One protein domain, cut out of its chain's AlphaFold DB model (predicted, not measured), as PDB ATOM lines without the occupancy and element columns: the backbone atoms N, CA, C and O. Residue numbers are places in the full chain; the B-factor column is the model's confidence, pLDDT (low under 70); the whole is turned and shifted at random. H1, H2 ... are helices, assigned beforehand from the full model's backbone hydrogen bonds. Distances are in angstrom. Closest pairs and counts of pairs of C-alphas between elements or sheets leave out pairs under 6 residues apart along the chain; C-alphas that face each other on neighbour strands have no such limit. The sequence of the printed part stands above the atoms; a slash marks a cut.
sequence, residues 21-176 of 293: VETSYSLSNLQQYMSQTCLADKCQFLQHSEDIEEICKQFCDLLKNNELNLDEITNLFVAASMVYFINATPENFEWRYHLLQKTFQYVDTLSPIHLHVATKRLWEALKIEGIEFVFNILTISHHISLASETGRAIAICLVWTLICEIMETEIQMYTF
ATOM      1  N   VAL A  21     214.474 207.837 193.799       46.28
ATOM      2  CA  VAL A  21     214.949 208.816 194.786       46.28
ATOM      3  C   VAL A  21     214.433 208.345 196.138       46.28
ATOM      4  O   VAL A  21     213.498 208.905 196.703       46.28
ATOM      5  N   GLU A  22     214.987 207.239 196.632       48.88
ATOM      6  CA  GLU A  22     214.835 206.903 198.046       48.88
ATOM      7  C   GLU A  22     215.791 207.769 198.868       48.88
ATOM      8  O   GLU A  22     216.916 208.048 198.451       48.88
ATOM      9  N   THR A  23     215.321 208.217 200.033       56.25
ATOM     10  CA  THR A  23     215.966 209.150 200.969       56.25
ATOM     11  C   THR A  23     217.245 208.568 201.568       56.25
ATOM     12  O   THR A  23     217.296 208.187 202.735       56.25
ATOM     13  N   SER A  24     218.291 208.473 200.762       67.88
ATOM     14  CA  SER A  24     219.570 207.913 201.186       67.88
ATOM     15  C   SER A  24     220.402 208.918 201.986       67.88
ATOM     16  O   SER A  24     221.319 208.539 202.710       67.88
ATOM     17  N   TYR A  25     220.049 210.202 201.893       85.00
ATOM     18  CA  TYR A  25     220.674 211.280 202.642       85.00
ATOM     19  C   TYR A  25     219.699 211.859 203.654       85.00
ATOM     20  O   TYR A  25     218.561 212.203 203.335       85.00
ATOM     21  N   SER A  26     220.187 212.017 204.875       90.31
ATOM     22  CA  SER A  26     219.495 212.712 205.951       90.31
ATOM     23  C   SER A  26     220.236 213.988 206.333       90.31
ATOM     24  O   SER A  26     221.432 214.147 206.070       90.31
ATOM     25  N   LEU A  27     219.539 214.880 207.036       93.19
ATOM     26  CA  LEU A  27     220.159 216.065 207.625       93.19
ATOM     27  C   LEU A  27     221.333 215.699 208.547       93.19
ATOM     28  O   LEU A  27     222.335 216.408 208.565       93.19
ATOM     29  N   SER A  28     221.259 214.557 209.236       92.94
ATOM     30  CA  SER A  28     222.355 214.079 210.085       92.94
ATOM     31  C   SER A  28     223.625 213.757 209.286       92.94
ATOM     32  O   SER A  28     224.723 214.088 209.731       92.94
ATOM     33  N   ASN A  29     223.491 213.204 208.070       92.50
ATOM     34  CA  ASN A  29     224.634 212.950 207.188       92.50
ATOM     35  C   ASN A  29     225.294 214.264 206.761       92.50
ATOM     36  O   ASN A  29     226.517 214.383 206.818       92.50
ATOM     37  N   LEU A  30     224.487 215.267 206.397       95.06
ATOM     38  CA  LEU A  30     224.979 216.596 206.039       95.06
ATOM     39  C   LEU A  30     225.684 217.274 207.220       95.06
ATOM     40  O   LEU A  30     226.783 217.796 207.061       95.06
ATOM     41  N   GLN A  31     225.083 217.251 208.410       95.56
ATOM     42  CA  GLN A  31     225.678 217.816 209.623       95.56
ATOM     43  C   GLN A  31     227.018 217.150 209.952       95.56
ATOM     44  O   GLN A  31     228.002 217.843 210.219       95.56
ATOM     45  N   GLN A  32     227.071 215.814 209.898       94.69
ATOM     46  CA  GLN A  32     228.296 215.055 210.133       94.69
ATOM     47  C   GLN A  32     229.372 215.422 209.112       94.69
ATOM     48  O   GLN A  32     230.485 215.756 209.519       94.69
ATOM     49  N   TYR A  33     229.039 215.413 207.818       95.12
ATOM     50  CA  TYR A  33     229.965 215.802 206.759       95.12
ATOM     51  C   TYR A  33     230.514 217.207 207.018       95.12
ATOM     52  O   TYR A  33     231.719 217.376 207.179       95.12
ATOM     53  N   MET A  34     229.634 218.198 207.183       96.25
ATOM     54  CA  MET A  34     230.021 219.601 207.347       96.25
ATOM     55  C   MET A  34     230.882 219.848 208.586       96.25
ATOM     56  O   MET A  34     231.814 220.651 208.516       96.25
ATOM     57  N   SER A  35     230.641 219.122 209.684       95.25
ATOM     58  CA  SER A  35     231.447 219.211 210.912       95.25
ATOM     59  C   SER A  35     232.914 218.798 210.731       95.25
ATOM     60  O   SER A  35     233.760 219.181 211.535       95.25
ATOM     61  N   GLN A  36     233.224 218.041 209.676       94.44
ATOM     62  CA  GLN A  36     234.572 217.564 209.353       94.44
ATOM     63  C   GLN A  36     235.274 218.429 208.295       94.44
ATOM     64  O   GLN A  36     236.414 218.149 207.925       94.44
ATOM     65  N   THR A  37     234.611 219.475 207.796       95.25
ATOM     66  CA  THR A  37     235.140 220.351 206.742       95.25
ATOM     67  C   THR A  37     235.679 221.667 207.297       95.25
ATOM     68  O   THR A  37     235.399 222.059 208.429       95.25
ATOM     69  N   CYS A  38     236.382 222.421 206.448       93.75
ATOM     70  CA  CYS A  38     236.794 223.797 206.730       93.75
ATOM     71  C   CYS A  38     235.619 224.784 206.896       93.75
ATOM     72  O   CYS A  38     235.831 225.918 207.321       93.75
ATOM     73  N   LEU A  39     234.384 224.362 206.598       94.81
ATOM     74  CA  LEU A  39     233.169 225.171 206.709       94.81
ATOM     75  C   LEU A  39     232.402 224.969 208.019       94.81
ATOM     76  O   LEU A  39     231.369 225.613 208.197       94.81
ATOM     77  N   ALA A  40     232.878 224.122 208.937       94.56
ATOM     78  CA  ALA A  40     232.162 223.793 210.172       94.56
ATOM     79  C   ALA A  40     231.676 225.042 210.941       94.56
ATOM     80  O   ALA A  40     230.501 225.131 211.300       94.56
ATOM     81  N   ASP A  41     232.542 226.049 211.101       92.56
ATOM     82  CA  ASP A  41     232.200 227.300 211.792       92.56
ATOM     83  C   ASP A  41     231.218 228.175 211.000       92.56
ATOM     84  O   ASP A  41     230.333 228.807 211.574       92.56
ATOM     85  N   LYS A  42     231.337 228.191 209.666       93.81
ATOM     86  CA  LYS A  42     230.466 228.974 208.774       93.81
ATOM     87  C   LYS A  42     229.083 228.335 208.586       93.81
ATOM     88  O   LYS A  42     228.144 229.020 208.190       93.81
ATOM     89  N   CYS A  43     228.949 227.046 208.895       94.75
ATOM     90  CA  CYS A  43     227.730 226.256 208.714       94.75
ATOM     91  C   CYS A  43     227.084 225.809 210.036       94.75
ATOM     92  O   CYS A  43     226.293 224.867 210.050       94.75
ATOM     93  N   GLN A  44     227.352 226.511 211.144       93.25
ATOM     94  CA  GLN A  44     226.709 226.255 212.445       93.25
ATOM     95  C   GLN A  44     225.179 226.332 212.392       93.25
ATOM     96  O   GLN A  44     224.489 225.739 213.222       93.25
ATOM     97  N   PHE A  45     224.628 227.031 211.405       94.12
ATOM     98  CA  PHE A  45     223.194 227.131 211.190       94.12
ATOM     99  C   PHE A  45     222.510 225.768 210.967       94.12
ATOM    100  O   PHE A  45     221.362 225.587 211.369       94.12
ATOM    101  N   LEU A  46     223.243 224.767 210.459       94.38
ATOM    102  CA  LEU A  46     222.759 223.391 210.297       94.38
ATOM    103  C   LEU A  46     222.403 222.713 211.626       94.38
ATOM    104  O   LEU A  46     221.675 221.728 211.620       94.38
ATOM    105  N   GLN A  47     222.914 223.209 212.756       90.88
ATOM    106  CA  GLN A  47     222.592 222.692 214.093       90.88
ATOM    107  C   GLN A  47     221.300 223.289 214.668       90.88
ATOM    108  O   GLN A  47     220.823 222.840 215.707       90.88
ATOM    109  N   HIS A  48     220.752 224.321 214.023       90.50
ATOM    110  CA  HIS A  48     219.667 225.139 214.566       90.50
ATOM    111  C   HIS A  48     218.400 225.124 213.701       90.50
ATOM    112  O   HIS A  48     217.377 225.650 214.133       90.50
ATOM    113  N   SER A  49     218.458 224.543 212.500       90.62
ATOM    114  CA  SER A  49     217.322 224.431 211.585       90.62
ATOM    115  C   SER A  49     217.202 223.014 211.037       90.62
ATOM    116  O   SER A  49     218.193 222.421 210.618       90.62
ATOM    117  N   GLU A  50     215.972 222.509 211.000       90.06
ATOM    118  CA  GLU A  50     215.591 221.296 210.263       90.06
ATOM    119  C   GLU A  50     214.808 221.631 208.980       90.06
ATOM    120  O   GLU A  50     214.506 220.746 208.179       90.06
ATOM    121  N   ASP A  51     214.490 222.914 208.772       91.69
ATOM    122  CA  ASP A  51     213.765 223.390 207.599       91.69
ATOM    123  C   ASP A  51     214.717 223.528 206.404       91.69
ATOM    124  O   ASP A  51     215.644 224.344 206.409       91.69
ATOM    125  N   ILE A  52     214.464 222.730 205.365       91.62
ATOM    126  CA  ILE A  52     215.250 222.701 204.129       91.62
ATOM    127  C   ILE A  52     215.218 224.042 203.404       91.62
ATOM    128  O   ILE A  52     216.234 224.438 202.835       91.62
ATOM    129  N   GLU A  53     214.096 224.762 203.429       93.94
ATOM    130  CA  GLU A  53     214.020 226.077 202.792       93.94
ATOM    131  C   GLU A  53     214.980 227.061 203.472       93.94
ATOM    132  O   GLU A  53     215.755 227.745 202.799       93.94
ATOM    133  N   GLU A  54     214.976 227.091 204.804       95.06
ATOM    134  CA  GLU A  54     215.869 227.946 205.586       95.06
ATOM    135  C   GLU A  54     217.341 227.544 205.412       95.06
ATOM    136  O   GLU A  54     218.197 228.403 205.203       95.06
ATOM    137  N   ILE A  55     217.638 226.240 205.398       96.19
ATOM    138  CA  ILE A  55     218.985 225.717 205.124       96.19
ATOM    139  C   ILE A  55     219.469 226.170 203.738       96.19
ATOM    140  O   ILE A  55     220.591 226.667 203.603       96.19
ATOM    141  N   CYS A  56     218.628 226.047 202.706       96.44
ATOM    142  CA  CYS A  56     218.951 226.497 201.353       96.44
ATOM    143  C   CYS A  56     219.243 228.000 201.306       96.44
ATOM    144  O   CYS A  56     220.227 228.411 200.685       96.44
ATOM    145  N   LYS A  57     218.430 228.821 201.984       96.12
ATOM    146  CA  LYS A  57     218.636 230.274 202.062       96.12
ATOM    147  C   LYS A  57     219.953 230.622 202.742       96.12
ATOM    148  O   LYS A  57     220.715 231.415 202.200       96.12
ATOM    149  N   GLN A  58     220.268 229.982 203.862       96.94
ATOM    150  CA  GLN A  58     221.495 230.252 204.612       96.94
ATOM    151  C   GLN A  58     222.757 229.832 203.847       96.94
ATOM    152  O   GLN A  58     223.754 230.556 203.866       96.94
ATOM    153  N   PHE A  59     222.717 228.732 203.088       97.44
ATOM    154  CA  PHE A  59     223.794 228.417 202.143       97.44
ATOM    155  C   PHE A  59     223.907 229.453 201.016       97.44
ATOM    156  O   PHE A  59     225.017 229.848 200.654       97.44
ATOM    157  N   CYS A  60     222.787 229.934 200.467       96.62
ATOM    158  CA  CYS A  60     222.812 231.004 199.467       96.62
ATOM    159  C   CYS A  60     223.402 232.306 200.033       96.62
ATOM    160  O   CYS A  60     224.181 232.978 199.354       96.62
ATOM    161  N   ASP A  61     223.085 232.642 201.282       96.06
ATOM    162  CA  ASP A  61     223.650 233.796 201.980       96.06
ATOM    163  C   ASP A  61     225.146 233.620 202.245       96.06
ATOM    164  O   ASP A  61     225.912 234.572 202.084       96.06
ATOM    165  N   LEU A  62     225.593 232.406 202.584       96.06
ATOM    166  CA  LEU A  62     227.012 232.080 202.712       96.06
ATOM    167  C   LEU A  62     227.757 232.351 201.397       96.06
ATOM    168  O   LEU A  62     228.763 233.059 201.423       96.06
ATOM    169  N   LEU A  63     227.231 231.858 200.267       95.44
ATOM    170  CA  LEU A  63     227.785 232.097 198.927       95.44
ATOM    171  C   LEU A  63     227.819 233.592 198.581       95.44
ATOM    172  O   LEU A  63     228.785 234.078 198.007       95.44
ATOM    173  N   LYS A  64     226.771 234.346 198.922       94.50
ATOM    174  CA  LYS A  64     226.666 235.765 198.561       94.50
ATOM    175  C   LYS A  64     227.564 236.672 199.403       94.50
ATOM    176  O   LYS A  64     228.083 237.662 198.893       94.50
ATOM    177  N   ASN A  65     227.689 236.372 200.693       92.69
ATOM    178  CA  ASN A  65     228.286 237.285 201.666       92.69
ATOM    179  C   ASN A  65     229.753 236.964 201.984       92.69
ATOM    180  O   ASN A  65     230.378 237.710 202.735       92.69
ATOM    181  N   ASN A  66     230.304 235.873 201.442       90.81
ATOM    182  CA  ASN A  66     231.669 235.441 201.722       90.81
ATOM    183  C   ASN A  66     232.441 235.165 200.432       90.81
ATOM    184  O   ASN A  66     231.927 234.556 199.494       90.81
ATOM    185  N   GLU A  67     233.713 235.555 200.428       91.12
ATOM    186  CA  GLU A  67     234.686 235.050 199.463       91.12
ATOM    187  C   GLU A  67     235.145 233.670 199.932       91.12
ATOM    188  O   GLU A  67     235.774 233.533 200.986       91.12
ATOM    189  N   LEU A  68     234.765 232.639 199.181       93.75
ATOM    190  CA  LEU A  68     235.093 231.255 199.477       93.75
ATOM    191  C   LEU A  68     236.319 230.845 198.678       93.75
ATOM    192  O   LEU A  68     236.397 231.052 197.464       93.75
ATOM    193  N   ASN A  69     237.274 230.223 199.359       93.06
ATOM    194  CA  ASN A  69     238.390 229.592 198.678       93.06
ATOM    195  C   ASN A  69     237.946 228.280 198.000       93.06
ATOM    196  O   ASN A  69     236.830 227.791 198.188       93.06
ATOM    197  N   LEU A  70     238.837 227.690 197.202       91.12
ATOM    198  CA  LEU A  70     238.520 226.484 196.440       91.12
ATOM    199  C   LEU A  70     238.134 225.286 197.328       91.12
ATOM    200  O   LEU A  70     237.253 224.504 196.966       91.12
ATOM    201  N   ASP A  71     238.794 225.119 198.472       93.44
ATOM    202  CA  ASP A  71     238.489 224.018 199.380       93.44
ATOM    203  C   ASP A  71     237.097 224.194 199.999       93.44
ATOM    204  O   ASP A  71     236.312 223.252 200.047       93.44
ATOM    205  N   GLU A  72     236.738 225.423 200.364       95.88
ATOM    206  CA  GLU A  72     235.404 225.764 200.859       95.88
ATOM    207  C   GLU A  72     234.321 225.500 199.805       95.88
ATOM    208  O   GLU A  72     233.382 224.748 200.060       95.88
ATOM    209  N   ILE A  73     234.452 226.043 198.589       95.62
ATOM    210  CA  ILE A  73     233.399 225.882 197.572       95.62
ATOM    211  C   ILE A  73     233.204 224.423 197.144       95.62
ATOM    212  O   ILE A  73     232.083 223.990 196.894       95.62
ATOM    213  N   THR A  74     234.268 223.624 197.108       95.25
ATOM    214  CA  THR A  74     234.148 222.205 196.746       95.25
ATOM    215  C   THR A  74     233.519 221.360 197.857       95.25
ATOM    216  O   THR A  74     232.857 220.374 197.543       95.25
ATOM    217  N   ASN A  75     233.640 221.753 199.131       96.69
ATOM    218  CA  ASN A  75     232.815 221.186 200.206       96.69
ATOM    219  C   ASN A  75     231.346 221.638 200.086       96.69
ATOM    220  O   ASN A  75     230.439 220.846 200.340       96.69
ATOM    221  N   LEU A  76     231.081 222.870 199.625       97.00
ATOM    222  CA  LEU A  76     229.709 223.302 199.336       97.00
ATOM    223  C   LEU A  76     229.077 222.575 198.151       97.00
ATOM    224  O   LEU A  76     227.869 222.357 198.190       97.00
ATOM    225  N   PHE A  77     229.839 222.158 197.133       97.31
ATOM    226  CA  PHE A  77     229.296 221.292 196.079       97.31
ATOM    227  C   PHE A  77     228.669 220.037 196.682       97.31
ATOM    228  O   PHE A  77     227.532 219.712 196.356       97.31
ATOM    229  N   VAL A  78     229.369 219.386 197.615       96.75
ATOM    230  CA  VAL A  78     228.840 218.219 198.328       96.75
ATOM    231  C   VAL A  78     227.616 218.580 199.151       96.75
ATOM    232  O   VAL A  78     226.599 217.900 199.047       96.75
ATOM    233  N   ALA A  79     227.684 219.659 199.934       96.69
ATOM    234  CA  ALA A  79     226.572 220.086 200.772       96.69
ATOM    235  C   ALA A  79     225.301 220.342 199.946       96.69
ATOM    236  O   ALA A  79     224.243 219.808 200.266       96.69
ATOM    237  N   ALA A  80     225.413 221.089 198.845       96.62
ATOM    238  CA  ALA A  80     224.304 221.366 197.939       96.62
ATOM    239  C   ALA A  80     223.752 220.083 197.297       96.62
ATOM    240  O   ALA A  80     222.536 219.922 197.201       96.62
ATOM    241  N   SER A  81     224.624 219.148 196.908       95.69
ATOM    242  CA  SER A  81     224.215 217.844 196.380       95.69
ATOM    243  C   SER A  81     223.515 216.967 197.422       95.69
ATOM    244  O   SER A  81     222.534 216.316 197.085       95.69
ATOM    245  N   MET A  82     223.946 216.971 198.685       94.44
ATOM    246  CA  MET A  82     223.248 216.263 199.766       94.44
ATOM    247  C   MET A  82     221.888 216.906 200.066       94.44
ATOM    248  O   MET A  82     220.878 216.207 200.117       94.44
ATOM    249  N   VAL A  83     221.836 218.239 200.205       94.44
ATOM    250  CA  VAL A  83     220.587 219.001 200.423       94.44
ATOM    251  C   VAL A  83     219.583 218.750 199.302       94.44
ATOM    252  O   VAL A  83     218.382 218.701 199.558       94.44
ATOM    253  N   TYR A  84     220.058 218.525 198.076       93.19
ATOM    254  CA  TYR A  84     219.194 218.175 196.957       93.19
ATOM    255  C   TYR A  84     218.354 216.910 197.214       93.19
ATOM    256  O   TYR A  84     217.239 216.827 196.709       93.19
ATOM    257  N   PHE A  85     218.818 215.958 198.024       91.06
ATOM    258  CA  PHE A  85     218.088 214.715 198.301       91.06
ATOM    259  C   PHE A  85     217.370 214.689 199.658       91.06
ATOM    260  O   PHE A  85     216.408 213.940 199.830       91.06
ATOM    261  N   ILE A  86     217.801 215.499 200.630       90.62
ATOM    262  CA  ILE A  86     217.233 215.488 201.986       90.62
ATOM    263  C   ILE A  86     215.796 216.023 201.969       90.62
ATOM    264  O   ILE A  86     215.553 217.150 201.536       90.62
ATOM    265  N   ASN A  87     214.853 215.228 202.492       84.88
ATOM    266  CA  ASN A  87     213.424 215.561 202.570       84.88
ATOM    267  C   ASN A  87     212.876 216.114 201.241       84.88
ATOM    268  O   ASN A  87     212.092 217.066 201.230       84.88
ATOM    269  N   ALA A  88     213.336 215.564 200.113       85.44
ATOM    270  CA  ALA A  88     212.965 216.044 198.792       85.44
ATOM    271  C   ALA A  88     211.457 215.872 198.561       85.44
ATOM    272  O   ALA A  88     210.923 214.766 198.589       85.44
ATOM    273  N   THR A  89     210.778 216.987 198.313       86.06
ATOM    274  CA  THR A  89     209.359 217.044 197.955       86.06
ATOM    275  C   THR A  89     209.187 217.906 196.701       86.06
ATOM    276  O   THR A  89     210.092 218.689 196.369       86.06
ATOM    277  N   PRO A  90     208.066 217.780 195.973       85.88
ATOM    278  CA  PRO A  90     207.741 218.703 194.888       85.88
ATOM    279  C   PRO A  90     207.717 220.168 195.351       85.88
ATOM    280  O   PRO A  90     208.204 221.045 194.645       85.88
ATOM    281  N   GLU A  91     207.227 220.434 196.564       86.00
ATOM    282  CA  GLU A  91     207.064 221.782 197.114       86.00
ATOM    283  C   GLU A  91     208.401 222.487 197.372       86.00
ATOM    284  O   GLU A  91     208.498 223.704 197.223       86.00
ATOM    285  N   ASN A  92     209.447 221.739 197.738       86.44
ATOM    286  CA  ASN A  92     210.774 222.297 198.019       86.44
ATOM    287  C   ASN A  92     211.786 222.123 196.874       86.44
ATOM    288  O   ASN A  92     212.966 222.447 197.044       86.44
ATOM    289  N   PHE A  93     211.347 221.628 195.712       88.62
ATOM    290  CA  PHE A  93     212.209 221.403 194.549       88.62
ATOM    291  C   PHE A  93     212.932 222.673 194.099       88.62
ATOM    292  O   PHE A  93     214.152 222.652 193.945       88.62
ATOM    293  N   GLU A  94     212.202 223.781 193.962       89.94
ATOM    294  CA  GLU A  94     212.764 225.052 193.494       89.94
ATOM    295  C   GLU A  94     213.896 225.546 194.400       89.94
ATOM    296  O   GLU A  94     214.946 225.959 193.913       89.94
ATOM    297  N   TRP A  95     213.743 225.435 195.722       91.75
ATOM    298  CA  TRP A  95     214.778 225.841 196.676       91.75
ATOM    299  C   TRP A  95     216.042 224.991 196.563       91.75
ATOM    300  O   TRP A  95     217.150 225.528 196.497       91.75
ATOM    301  N   ARG A  96     215.878 223.664 196.509       92.94
ATOM    302  CA  ARG A  96     216.990 222.714 196.372       92.94
ATOM    303  C   ARG A  96     217.726 222.906 195.050       92.94
ATOM    304  O   ARG A  96     218.956 222.947 195.019       92.94
ATOM    305  N   TYR A  97     216.977 223.064 193.961       92.38
ATOM    306  CA  TYR A  97     217.540 223.291 192.638       92.38
ATOM    307  C   TYR A  97     218.235 224.655 192.544       92.38
ATOM    308  O   TYR A  97     219.340 224.744 192.007       92.38
ATOM    309  N   HIS A  98     217.658 225.704 193.137       94.94
ATOM    310  CA  HIS A  98     218.275 227.027 193.183       94.94
ATOM    311  C   HIS A  98     219.610 227.018 193.932       94.94
ATOM    312  O   HIS A  98     220.596 227.556 193.424       94.94
ATOM    313  N   LEU A  99     219.672 226.375 195.105       96.69
ATOM    314  CA  LEU A  99     220.922 226.211 195.848       96.69
ATOM    315  C   LEU A  99     221.974 225.497 194.993       96.69
ATOM    316  O   LEU A  99     223.115 225.957 194.894       96.69
ATOM    317  N   LEU A 100     221.587 224.391 194.355       95.50
ATOM    318  CA  LEU A 100     222.476 223.623 193.495       95.50
ATOM    319  C   LEU A 100     223.035 224.496 192.365       95.50
ATOM    320  O   LEU A 100     224.250 224.568 192.177       95.50
ATOM    321  N   GLN A 101     222.173 225.244 191.673       95.31
ATOM    322  CA  GLN A 101     222.597 226.167 190.625       95.31
ATOM    323  C   GLN A 101     223.568 227.229 191.139       95.31
ATOM    324  O   GLN A 101     224.646 227.400 190.569       95.31
ATOM    325  N   LYS A 102     223.222 227.922 192.231       96.38
ATOM    326  CA  LYS A 102     224.058 228.988 192.799       96.38
ATOM    327  C   LYS A 102     225.425 228.489 193.228       96.38
ATOM    328  O   LYS A 102     226.417 229.170 192.992       96.38
ATOM    329  N   THR A 103     225.477 227.297 193.809       96.81
ATOM    330  CA  THR A 103     226.731 226.711 194.274       96.81
ATOM    331  C   THR A 103     227.639 226.391 193.090       96.81
ATOM    332  O   THR A 103     228.770 226.861 193.039       96.81
ATOM    333  N   PHE A 104     227.145 225.664 192.084       95.75
ATOM    334  CA  PHE A 104     227.962 225.258 190.933       95.75
ATOM    335  C   PHE A 104     228.289 226.406 189.963       95.75
ATOM    336  O   PHE A 104     229.214 226.274 189.162       95.75
ATOM    337  N   GLN A 105     227.569 227.528 190.028       94.69
ATOM    338  CA  GLN A 105     227.884 228.765 189.300       94.69
ATOM    339  C   GLN A 105     228.873 229.677 190.042       94.69
ATOM    340  O   GLN A 105     229.273 230.698 189.490       94.69
ATOM    341  N   TYR A 106     229.262 229.345 191.277       93.19
ATOM    342  CA  TYR A 106     230.129 230.204 192.088       93.19
ATOM    343  C   TYR A 106     231.543 230.351 191.514       93.19
ATOM    344  O   TYR A 106     232.173 231.393 191.675       93.19
ATOM    345  N   VAL A 107     232.046 229.308 190.848       88.88
ATOM    346  CA  VAL A 107     233.362 229.312 190.201       88.88
ATOM    347  C   VAL A 107     233.240 229.065 188.707       88.88
ATOM    348  O   VAL A 107     232.466 228.213 188.256       88.88
ATOM    349  N   ASP A 108     234.092 229.759 187.959       84.44
ATOM    350  CA  ASP A 108     234.362 229.457 186.558       84.44
ATOM    351  C   ASP A 108     234.973 228.055 186.398       84.44
ATOM    352  O   ASP A 108     235.291 227.363 187.371       84.44
ATOM    353  N   THR A 109     235.164 227.641 185.143       81.75
ATOM    354  CA  THR A 109     235.692 226.320 184.795       81.75
ATOM    355  C   THR A 109     236.971 225.983 185.580       81.75
ATOM    356  O   THR A 109     238.000 226.651 185.468       81.75
ATOM    357  N   LEU A 110     236.907 224.898 186.358       86.81
ATOM    358  CA  LEU A 110     238.016 224.401 187.173       86.81
ATOM    359  C   LEU A 110     239.196 223.922 186.313       86.81
ATOM    360  O   LEU A 110     239.012 223.376 185.223       86.81
ATOM    361  N   SER A 111     240.417 224.058 186.841       86.81
ATOM    362  CA  SER A 111     241.606 223.405 186.274       86.81
ATOM    363  C   SER A 111     241.534 221.878 186.460       86.81
ATOM    364  O   SER A 111     240.811 221.418 187.346       86.81
ATOM    365  N   PRO A 112     242.312 221.072 185.712       87.00
ATOM    366  CA  PRO A 112     242.212 219.609 185.783       87.00
ATOM    367  C   PRO A 112     242.420 219.022 187.188       87.00
ATOM    368  O   PRO A 112     241.702 218.111 187.592       87.00
ATOM    369  N   ILE A 113     243.365 219.567 187.961       88.69
ATOM    370  CA  ILE A 113     243.632 219.117 189.338       88.69
ATOM    371  C   ILE A 113     242.468 219.488 190.260       88.69
ATOM    372  O   ILE A 113     242.051 218.688 191.092       88.69
ATOM    373  N   HIS A 114     241.914 220.691 190.109       90.88
ATOM    374  CA  HIS A 114     240.790 221.138 190.928       90.88
ATOM    375  C   HIS A 114     239.503 220.380 190.590       90.88
ATOM    376  O   HIS A 114     238.741 220.042 191.491       90.88
ATOM    377  N   LEU A 115     239.300 220.048 189.312       92.69
ATOM    378  CA  LEU A 115     238.213 219.190 188.854       92.69
ATOM    379  C   LEU A 115     238.328 217.782 189.449       92.69
ATOM    380  O   LEU A 115     237.334 217.262 189.953       92.69
ATOM    381  N   HIS A 116     239.535 217.205 189.461       92.94
ATOM    382  CA  HIS A 116     239.802 215.931 190.128       92.94
ATOM    383  C   HIS A 116     239.421 215.973 191.609       92.94
ATOM    384  O   HIS A 116     238.673 215.119 192.073       92.94
ATOM    385  N   VAL A 117     239.903 216.980 192.346       93.94
ATOM    386  CA  VAL A 117     239.624 217.117 193.785       93.94
ATOM    387  C   VAL A 117     238.127 217.286 194.045       93.94
ATOM    388  O   VAL A 117     237.585 216.602 194.909       93.94
ATOM    389  N   ALA A 118     237.449 218.148 193.285       95.50
ATOM    390  CA  ALA A 118     236.013 218.384 193.423       95.50
ATOM    391  C   ALA A 118     235.192 217.117 193.138       95.50
ATOM    392  O   ALA A 118     234.320 216.753 193.924       95.50
ATOM    393  N   THR A 119     235.503 216.426 192.038       96.62
ATOM    394  CA  THR A 119     234.808 215.198 191.627       96.62
ATOM    395  C   THR A 119     235.049 214.077 192.628       96.62
ATOM    396  O   THR A 119     234.094 213.443 193.062       96.62
ATOM    397  N   LYS A 120     236.303 213.871 193.051       96.00
ATOM    398  CA  LYS A 120     236.662 212.880 194.070       96.00
ATOM    399  C   LYS A 120     235.908 213.127 195.375       96.00
ATOM    400  O   LYS A 120     235.334 212.203 195.932       96.00
ATOM    401  N   ARG A 121     235.872 214.380 195.835       95.56
ATOM    402  CA  ARG A 121     235.185 214.772 197.069       95.56
ATOM    403  C   ARG A 121     233.677 214.523 196.995       95.56
ATOM    404  O   ARG A 121     233.110 214.006 197.950       95.56
ATOM    405  N   LEU A 122     233.041 214.860 195.871       95.81
ATOM    406  CA  LEU A 122     231.633 214.536 195.617       95.81
ATOM    407  C   LEU A 122     231.396 213.031 195.596       95.81
ATOM    408  O   LEU A 122     230.487 212.555 196.263       95.81
ATOM    409  N   TRP A 123     232.229 212.294 194.866       95.38
ATOM    410  CA  TRP A 123     232.132 210.847 194.771       95.38
ATOM    411  C   TRP A 123     232.231 210.180 196.144       95.38
ATOM    412  O   TRP A 123     231.327 209.455 196.534       95.38
ATOM    413  N   GLU A 124     233.284 210.471 196.909       93.31
ATOM    414  CA  GLU A 124     233.518 209.865 198.224       93.31
ATOM    415  C   GLU A 124     232.416 210.206 199.235       93.31
ATOM    416  O   GLU A 124     232.077 209.370 200.066       93.31
ATOM    417  N   ALA A 125     231.842 211.410 199.169       92.69
ATOM    418  CA  ALA A 125     230.809 211.836 200.109       92.69
ATOM    419  C   ALA A 125     229.399 211.340 199.750       92.69
ATOM    420  O   ALA A 125     228.556 211.197 200.635       92.69
ATOM    421  N   LEU A 126     229.130 211.110 198.462       91.25
ATOM    422  CA  LEU A 126     227.842 210.625 197.963       91.25
ATOM    423  C   LEU A 126     227.822 209.097 197.765       91.25
ATOM    424  O   LEU A 126     226.764 208.495 197.597       91.25
ATOM    425  N   LYS A 127     228.979 208.432 197.787       90.31
ATOM    426  CA  LYS A 127     229.044 206.972 197.735       90.31
ATOM    427  C   LYS A 127     228.572 206.397 199.069       90.31
ATOM    428  O   LYS A 127     229.260 206.486 200.082       90.31
ATOM    429  N   ILE A 128     227.400 205.783 199.044       85.25
ATOM    430  CA  ILE A 128     226.832 205.008 200.149       85.25
ATOM    431  C   ILE A 128     226.642 203.556 199.704       85.25
ATOM    432  O   ILE A 128     226.721 203.249 198.516       85.25
ATOM    433  N   GLU A 129     226.397 202.655 200.650       80.44
ATOM    434  CA  GLU A 129     226.059 201.269 200.325       80.44
ATOM    435  C   GLU A 129     224.693 201.194 199.624       80.44
ATOM    436  O   GLU A 129     223.762 201.900 200.006       80.44
ATOM    437  N   GLY A 130     224.578 200.324 198.619       80.12
ATOM    438  CA  GLY A 130     223.337 200.100 197.872       80.12
ATOM    439  C   GLY A 130     223.427 200.500 196.403       80.12
ATOM    440  O   GLY A 130     224.475 200.911 195.916       80.12
ATOM    441  N   ILE A 131     222.330 200.343 195.665       78.25
ATOM    442  CA  ILE A 131     222.246 200.762 194.254       78.25
ATOM    443  C   ILE A 131     221.695 202.191 194.135       78.25
ATOM    444  O   ILE A 131     221.850 202.851 193.115       78.25
ATOM    445  N   GLU A 132     221.088 202.706 195.197       80.94
ATOM    446  CA  GLU A 132     220.445 204.014 195.275       80.94
ATOM    447  C   GLU A 132     221.455 205.147 195.042       80.94
ATOM    448  O   GLU A 132     221.143 206.125 194.361       80.94
ATOM    449  N   PHE A 133     222.700 204.998 195.521       86.06
ATOM    450  CA  PHE A 133     223.741 206.005 195.295       86.06
ATOM    451  C   PHE A 133     224.006 206.224 193.805       86.06
ATOM    452  O   PHE A 133     224.226 207.355 193.383       86.06
ATOM    453  N   VAL A 134     223.942 205.168 192.994       88.75
ATOM    454  CA  VAL A 134     224.183 205.235 191.550       88.75
ATOM    455  C   VAL A 134     223.143 206.126 190.875       88.75
ATOM    456  O   VAL A 134     223.489 207.005 190.082       88.75
ATOM    457  N   PHE A 135     221.870 205.951 191.235       86.12
ATOM    458  CA  PHE A 135     220.776 206.771 190.717       86.12
ATOM    459  C   PHE A 135     220.845 208.210 191.223       86.12
ATOM    460  O   PHE A 135     220.599 209.140 190.453       86.12
ATOM    461  N   ASN A 136     221.275 208.417 192.469       88.44
ATOM    462  CA  ASN A 136     221.529 209.753 193.001       88.44
ATOM    463  C   ASN A 136     222.670 210.455 192.252       88.44
ATOM    464  O   ASN A 136     222.536 211.625 191.895       88.44
ATOM    465  N   ILE A 137     223.772 209.757 191.953       92.75
ATOM    466  CA  ILE A 137     224.879 210.319 191.167       92.75
ATOM    467  C   ILE A 137     224.415 210.665 189.747       92.75
ATOM    468  O   ILE A 137     224.757 211.739 189.249       92.75
ATOM    469  N   LEU A 138     223.617 209.816 189.092       92.50
ATOM    470  CA  LEU A 138     223.064 210.133 187.769       92.50
ATOM    471  C   LEU A 138     222.134 211.350 187.819       92.50
ATOM    472  O   LEU A 138     222.300 212.289 187.038       92.50
ATOM    473  N   THR A 139     221.216 211.372 188.783       91.00
ATOM    474  CA  THR A 139     220.265 212.471 188.998       91.00
ATOM    475  C   THR A 139     220.997 213.790 189.222       91.00
ATOM    476  O   THR A 139     220.761 214.770 188.513       91.00
ATOM    477  N   ILE A 140     221.949 213.825 190.160       93.56
ATOM    478  CA  ILE A 140     222.685 215.054 190.445       93.56
ATOM    479  C   ILE A 140     223.543 215.474 189.251       93.56
ATOM    480  O   ILE A 140     223.592 216.663 188.945       93.56
ATOM    481  N   SER A 141     224.139 214.520 188.524       96.00
ATOM    482  CA  SER A 141     224.919 214.782 187.308       96.00
ATOM    483  C   SER A 141     224.076 215.473 186.235       96.00
ATOM    484  O   SER A 141     224.536 216.448 185.641       96.00
ATOM    485  N   HIS A 142     222.825 215.049 186.027       93.25
ATOM    486  CA  HIS A 142     221.896 215.746 185.135       93.25
ATOM    487  C   HIS A 142     221.649 217.191 185.576       93.25
ATOM    488  O   HIS A 142     221.803 218.115 184.774       93.25
ATOM    489  N   HIS A 143     221.334 217.414 186.853       93.12
ATOM    490  CA  HIS A 143     221.017 218.756 187.339       93.12
ATOM    491  C   HIS A 143     222.217 219.707 187.318       93.12
ATOM    492  O   HIS A 143     222.086 220.837 186.841       93.12
ATOM    493  N   ILE A 144     223.393 219.269 187.778       94.94
ATOM    494  CA  ILE A 144     224.588 220.126 187.805       94.94
ATOM    495  C   ILE A 144     225.144 220.365 186.396       94.94
ATOM    496  O   ILE A 144     225.686 221.437 186.133       94.94
ATOM    497  N   SER A 145     224.961 219.420 185.466       94.12
ATOM    498  CA  SER A 145     225.359 219.595 184.063       94.12
ATOM    499  C   SER A 145     224.600 220.721 183.366       94.12
ATOM    500  O   SER A 145     225.162 221.446 182.545       94.12
ATOM    501  N   LEU A 146     223.334 220.916 183.738       90.69
ATOM    502  CA  LEU A 146     222.510 222.020 183.246       90.69
ATOM    503  C   LEU A 146     222.750 223.330 184.010       90.69
ATOM    504  O   LEU A 146     222.465 224.404 183.484       90.69
ATOM    505  N   ALA A 147     223.260 223.256 185.240       91.06
ATOM    506  CA  ALA A 147     223.443 224.415 186.104       91.06
ATOM    507  C   ALA A 147     224.605 225.324 185.675       91.06
ATOM    508  O   ALA A 147     224.467 226.549 185.713       91.06
ATOM    509  N   SER A 148     225.760 224.756 185.313       90.75
ATOM    510  CA  SER A 148     226.953 225.529 184.938       90.75
ATOM    511  C   SER A 148     227.969 224.703 184.142       90.75
ATOM    512  O   SER A 148     227.894 223.477 184.084       90.75
ATOM    513  N   GLU A 149     228.970 225.364 183.558       90.31
ATOM    514  CA  GLU A 149     230.081 224.681 182.877       90.31
ATOM    515  C   GLU A 149     230.922 223.835 183.834       90.31
ATOM    516  O   GLU A 149     231.292 222.709 183.498       90.31
ATOM    517  N   THR A 150     231.178 224.360 185.035       91.94
ATOM    518  CA  THR A 150     231.847 223.641 186.123       91.94
ATOM    519  C   THR A 150     231.040 222.419 186.543       91.94
ATOM    520  O   THR A 150     231.591 221.322 186.635       91.94
ATOM    521  N   GLY A 151     229.728 222.581 186.734       94.38
ATOM    522  CA  GLY A 151     228.824 221.481 187.042       94.38
ATOM    523  C   GLY A 151     228.824 220.425 185.943       94.38
ATOM    524  O   GLY A 151     228.977 219.247 186.239       94.38
ATOM    525  N   ARG A 152     228.797 220.822 184.668       93.12
ATOM    526  CA  ARG A 152     228.931 219.901 183.530       93.12
ATOM    527  C   ARG A 152     230.251 219.143 183.519       93.12
ATOM    528  O   ARG A 152     230.243 217.940 183.278       93.12
ATOM    529  N   ALA A 153     231.372 219.811 183.781       93.44
ATOM    530  CA  ALA A 153     232.666 219.137 183.860       93.44
ATOM    531  C   ALA A 153     232.675 218.077 184.971       93.44
ATOM    532  O   ALA A 153     233.072 216.938 184.728       93.44
ATOM    533  N   ILE A 154     232.177 218.434 186.158       95.62
ATOM    534  CA  ILE A 154     232.064 217.525 187.305       95.62
ATOM    535  C   ILE A 154     231.115 216.366 186.987       95.62
ATOM    536  O   ILE A 154     231.474 215.216 187.215       95.62
ATOM    537  N   ALA A 155     229.945 216.635 186.406       96.12
ATOM    538  CA  ALA A 155     228.966 215.616 186.039       96.12
ATOM    539  C   ALA A 155     229.537 214.581 185.066       96.12
ATOM    540  O   ALA A 155     229.368 213.384 185.268       96.12
ATOM    541  N   ILE A 156     230.261 215.027 184.035       94.94
ATOM    542  CA  ILE A 156     230.922 214.116 183.094       94.94
ATOM    543  C   ILE A 156     231.932 213.228 183.833       94.94
ATOM    544  O   ILE A 156     231.964 212.024 183.592       94.94
ATOM    545  N   CYS A 157     232.721 213.791 184.752       95.62
ATOM    546  CA  CYS A 157     233.692 213.019 185.528       95.62
ATOM    547  C   CYS A 157     233.009 212.043 186.506       95.62
ATOM    548  O   CYS A 157     233.458 210.908 186.636       95.62
ATOM    549  N   LEU A 158     231.903 212.434 187.149       96.75
ATOM    550  CA  LEU A 158     231.110 211.556 188.020       96.75
ATOM    551  C   LEU A 158     230.493 210.387 187.244       96.75
ATOM    552  O   LEU A 158     230.565 209.247 187.694       96.75
ATOM    553  N   VAL A 159     229.937 210.639 186.059       96.00
ATOM    554  CA  VAL A 159     229.360 209.578 185.221       96.00
ATOM    555  C   VAL A 159     230.445 208.651 184.672       96.00
ATOM    556  O   VAL A 159     230.248 207.442 184.630       96.00
ATOM    557  N   TRP A 160     231.622 209.173 184.324       94.88
ATOM    558  CA  TRP A 160     232.776 208.327 184.006       94.88
ATOM    559  C   TRP A 160     233.210 207.456 185.183       94.88
ATOM    560  O   TRP A 160     233.495 206.278 185.001       94.88
ATOM    561  N   THR A 161     233.199 208.018 186.388       95.12
ATOM    562  CA  THR A 161     233.516 207.289 187.619       95.12
ATOM    563  C   THR A 161     232.522 206.144 187.847       95.12
ATOM    564  O   THR A 161     232.944 205.026 188.134       95.12
ATOM    565  N   LEU A 162     231.220 206.376 187.621       93.81
ATOM    566  CA  LEU A 162     230.205 205.314 187.626       93.81
ATOM    567  C   LEU A 162     230.501 204.226 186.592       93.81
ATOM    568  O   LEU A 162     230.428 203.049 186.926       93.81
ATOM    569  N   ILE A 163     230.841 204.599 185.354       92.88
ATOM    570  CA  ILE A 163     231.180 203.627 184.305       92.88
ATOM    571  C   ILE A 163     232.362 202.767 184.752       92.88
ATOM    572  O   ILE A 163     232.267 201.547 184.678       92.88
ATOM    573  N   CYS A 164     233.438 203.371 185.255       91.94
ATOM    574  CA  CYS A 164     234.600 202.625 185.730       91.94
ATOM    575  C   CYS A 164     234.244 201.659 186.867       91.94
ATOM    576  O   CYS A 164     234.716 200.531 186.853       91.94
ATOM    577  N   GLU A 165     233.384 202.051 187.809       90.06
ATOM    578  CA  GLU A 165     232.951 201.157 188.895       90.06
ATOM    579  C   GLU A 165     232.083 200.000 188.396       90.06
ATOM    580  O   GLU A 165     232.276 198.871 188.833       90.06
ATOM    581  N   ILE A 166     231.180 200.245 187.441       88.38
ATOM    582  CA  ILE A 166     230.360 199.181 186.838       88.38
ATOM    583  C   ILE A 166     231.222 198.227 185.999       88.38
ATOM    584  O   ILE A 166     230.952 197.032 185.952       88.38
ATOM    585  N   MET A 167     232.249 198.750 185.328       86.88
ATOM    586  CA  MET A 167     233.187 197.983 184.500       86.88
ATOM    587  C   MET A 167     234.368 197.412 185.308       86.88
ATOM    588  O   MET A 167     235.336 196.948 184.710       86.88
ATOM    589  N   GLU A 168     234.346 197.517 186.642       87.31
ATOM    590  CA  GLU A 168     235.423 197.075 187.544       87.31
ATOM    591  C   GLU A 168     236.829 197.578 187.138       87.31
ATOM    592  O   GLU A 168     237.850 196.910 187.305       87.31
ATOM    593  N   THR A 169     236.892 198.790 186.585       87.25
ATOM    594  CA  THR A 169     238.119 199.435 186.115       87.25
ATOM    595  C   THR A 169     238.697 200.348 187.195       87.25
ATOM    596  O   THR A 169     237.994 201.170 187.781       87.25
ATOM    597  N   GLU A 170     240.005 200.244 187.442       85.62
ATOM    598  CA  GLU A 170     240.690 201.058 188.452       85.62
ATOM    599  C   GLU A 170     240.646 202.562 188.120       85.62
ATOM    600  O   GLU A 170     241.101 203.010 187.063       85.62
ATOM    601  N   ILE A 171     240.160 203.366 189.071       84.81
ATOM    602  CA  ILE A 171     240.071 204.824 188.946       84.81
ATOM    603  C   ILE A 171     241.326 205.468 189.527       84.81
ATOM    604  O   ILE A 171     241.433 205.712 190.728       84.81
ATOM    605  N   GLN A 172     242.279 205.794 188.656       81.56
ATOM    606  CA  GLN A 172     243.493 206.511 189.062       81.56
ATOM    607  C   GLN A 172     243.232 208.007 189.275       81.56
ATOM    608  O   GLN A 172     243.792 208.625 190.182       81.56
ATOM    609  N   MET A 173     242.368 208.603 188.445       85.62
ATOM    610  CA  MET A 173     242.006 210.014 188.519       85.62
ATOM    611  C   MET A 173     240.534 210.233 188.161       85.62
ATOM    612  O   MET A 173     240.073 209.807 187.113       85.62
ATOM    613  N   TYR A 174     239.826 210.983 189.007       89.50
ATOM    614  CA  TYR A 174     238.460 211.472 188.783       89.50
ATOM    615  C   TYR A 174     238.418 212.637 187.775       89.50
ATOM    616  O   TYR A 174     238.105 213.771 188.133       89.50
ATOM    617  N   THR A 175     238.826 212.393 186.534       85.38
ATOM    618  CA  THR A 175     238.910 213.411 185.473       85.38
ATOM    619  C   THR A 175     238.159 212.974 184.221       85.38
ATOM    620  O   THR A 175     237.542 211.916 184.184       85.38
ATOM    621  N   PHE A 176     238.199 213.796 183.172       86.00
ATOM    622  CA  PHE A 176     237.733 213.368 181.863       86.00
ATOM    623  C   PHE A 176     238.531 212.162 181.359       86.00
ATOM    624  O   PHE A 176     239.738 212.071 181.584       86.00
TER     625      PHE A 176
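This is residues 21 to 176 of the 293 residues of an uncharacterized protein of Lucilia cuprina (UniProt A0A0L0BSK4). This is a compact block of helices built round H4, with H3, H4 and H5 as an up-and-down bundle and H1 along another side of H4. On the far side of that bundle from short H2, H6 packs on H4, and the hairpin of H7 and H8 crosses steeply, H7 meeting H5 with its residues 143 to 147 and H8 meeting H6 with its residues 153 to 158. The printed part has 156 residues with eight named helices, H1 to H8 in order, and no named strand; the class is all helix. It is compact, with a radius of gyration of the C-alphas of 14.6 A and spans of 43 by 33 by 28 A.

Start at H1, residues 27 to 35, which touches H4, residues 70 to 85, closest at the C-alphas of Leu 30 and Met 82, 6.5 A; they run opposite ways at a shallow tilt of 7 degrees. Next, H2, residues 44 to 47, only just touches H3, residues 52 to 65, with 3 pairs of C-alphas within 8 A, through residues 55 to 58 of H3 alone; the closest C-alphas, of Leu 46 and Ile 55, are 6.8 A apart. H3 touches H5, residues 93 to 104, at Cys 56 and Leu 99, closest C-alphas 5.9 A, the same way at a shallow tilt of 26 degrees. H4 and H5 form a helical hairpin, closest C-alphas Tyr 84 and Arg 96, 5.1 A. H6, residues 112 to 126, touches H4 at Val 78 and Leu 122, closest C-alphas 5.4 A, at 36 degrees, only just a steep tilt. H7, residues 132 to 147, touches H5 with residues 143 to 147 alone, closest C-alphas Gln 101 and Ala 147, 4.9 A. H8, residues 149 to 166, makes a helical hairpin with H7, closest C-alphas Ser 145 and Arg 152, 3.6 A; with residues 153 to 158 alone it touches H6 at a steep tilt of 60 degrees, closest C-alphas Thr 119 and Ile 154, 5.6 A. H4 and H8 are apart. In H1, H3, H5, H6, H7 and H8 every O i to N i+4 pair is within hydrogen-bond range, in H4 10 of 12, and H2 is too short for such a pair.

Find C-alpha 27 at (220.159, 216.065, 207.625), where H1 begins its 12.2 A; H2 is 5.7 A long and H3 19.7 A. H4 starts at C-alpha 70, (238.520, 226.484, 196.440), and runs 23.7 A; H5 follows with 16.6 A, H6 with 20.9 A and H7 with 22.6 A. H8 runs 25.8 A to C-alpha 166 at (230.360, 199.181, 186.838).

Look at the C-alphas of Asn 65 and Glu 168, the two farthest apart, at 43.2 A. The printed part has no cut and no long link. Its mean pLDDT is 91.1, and residues 21 to 24 are under 70 in this model.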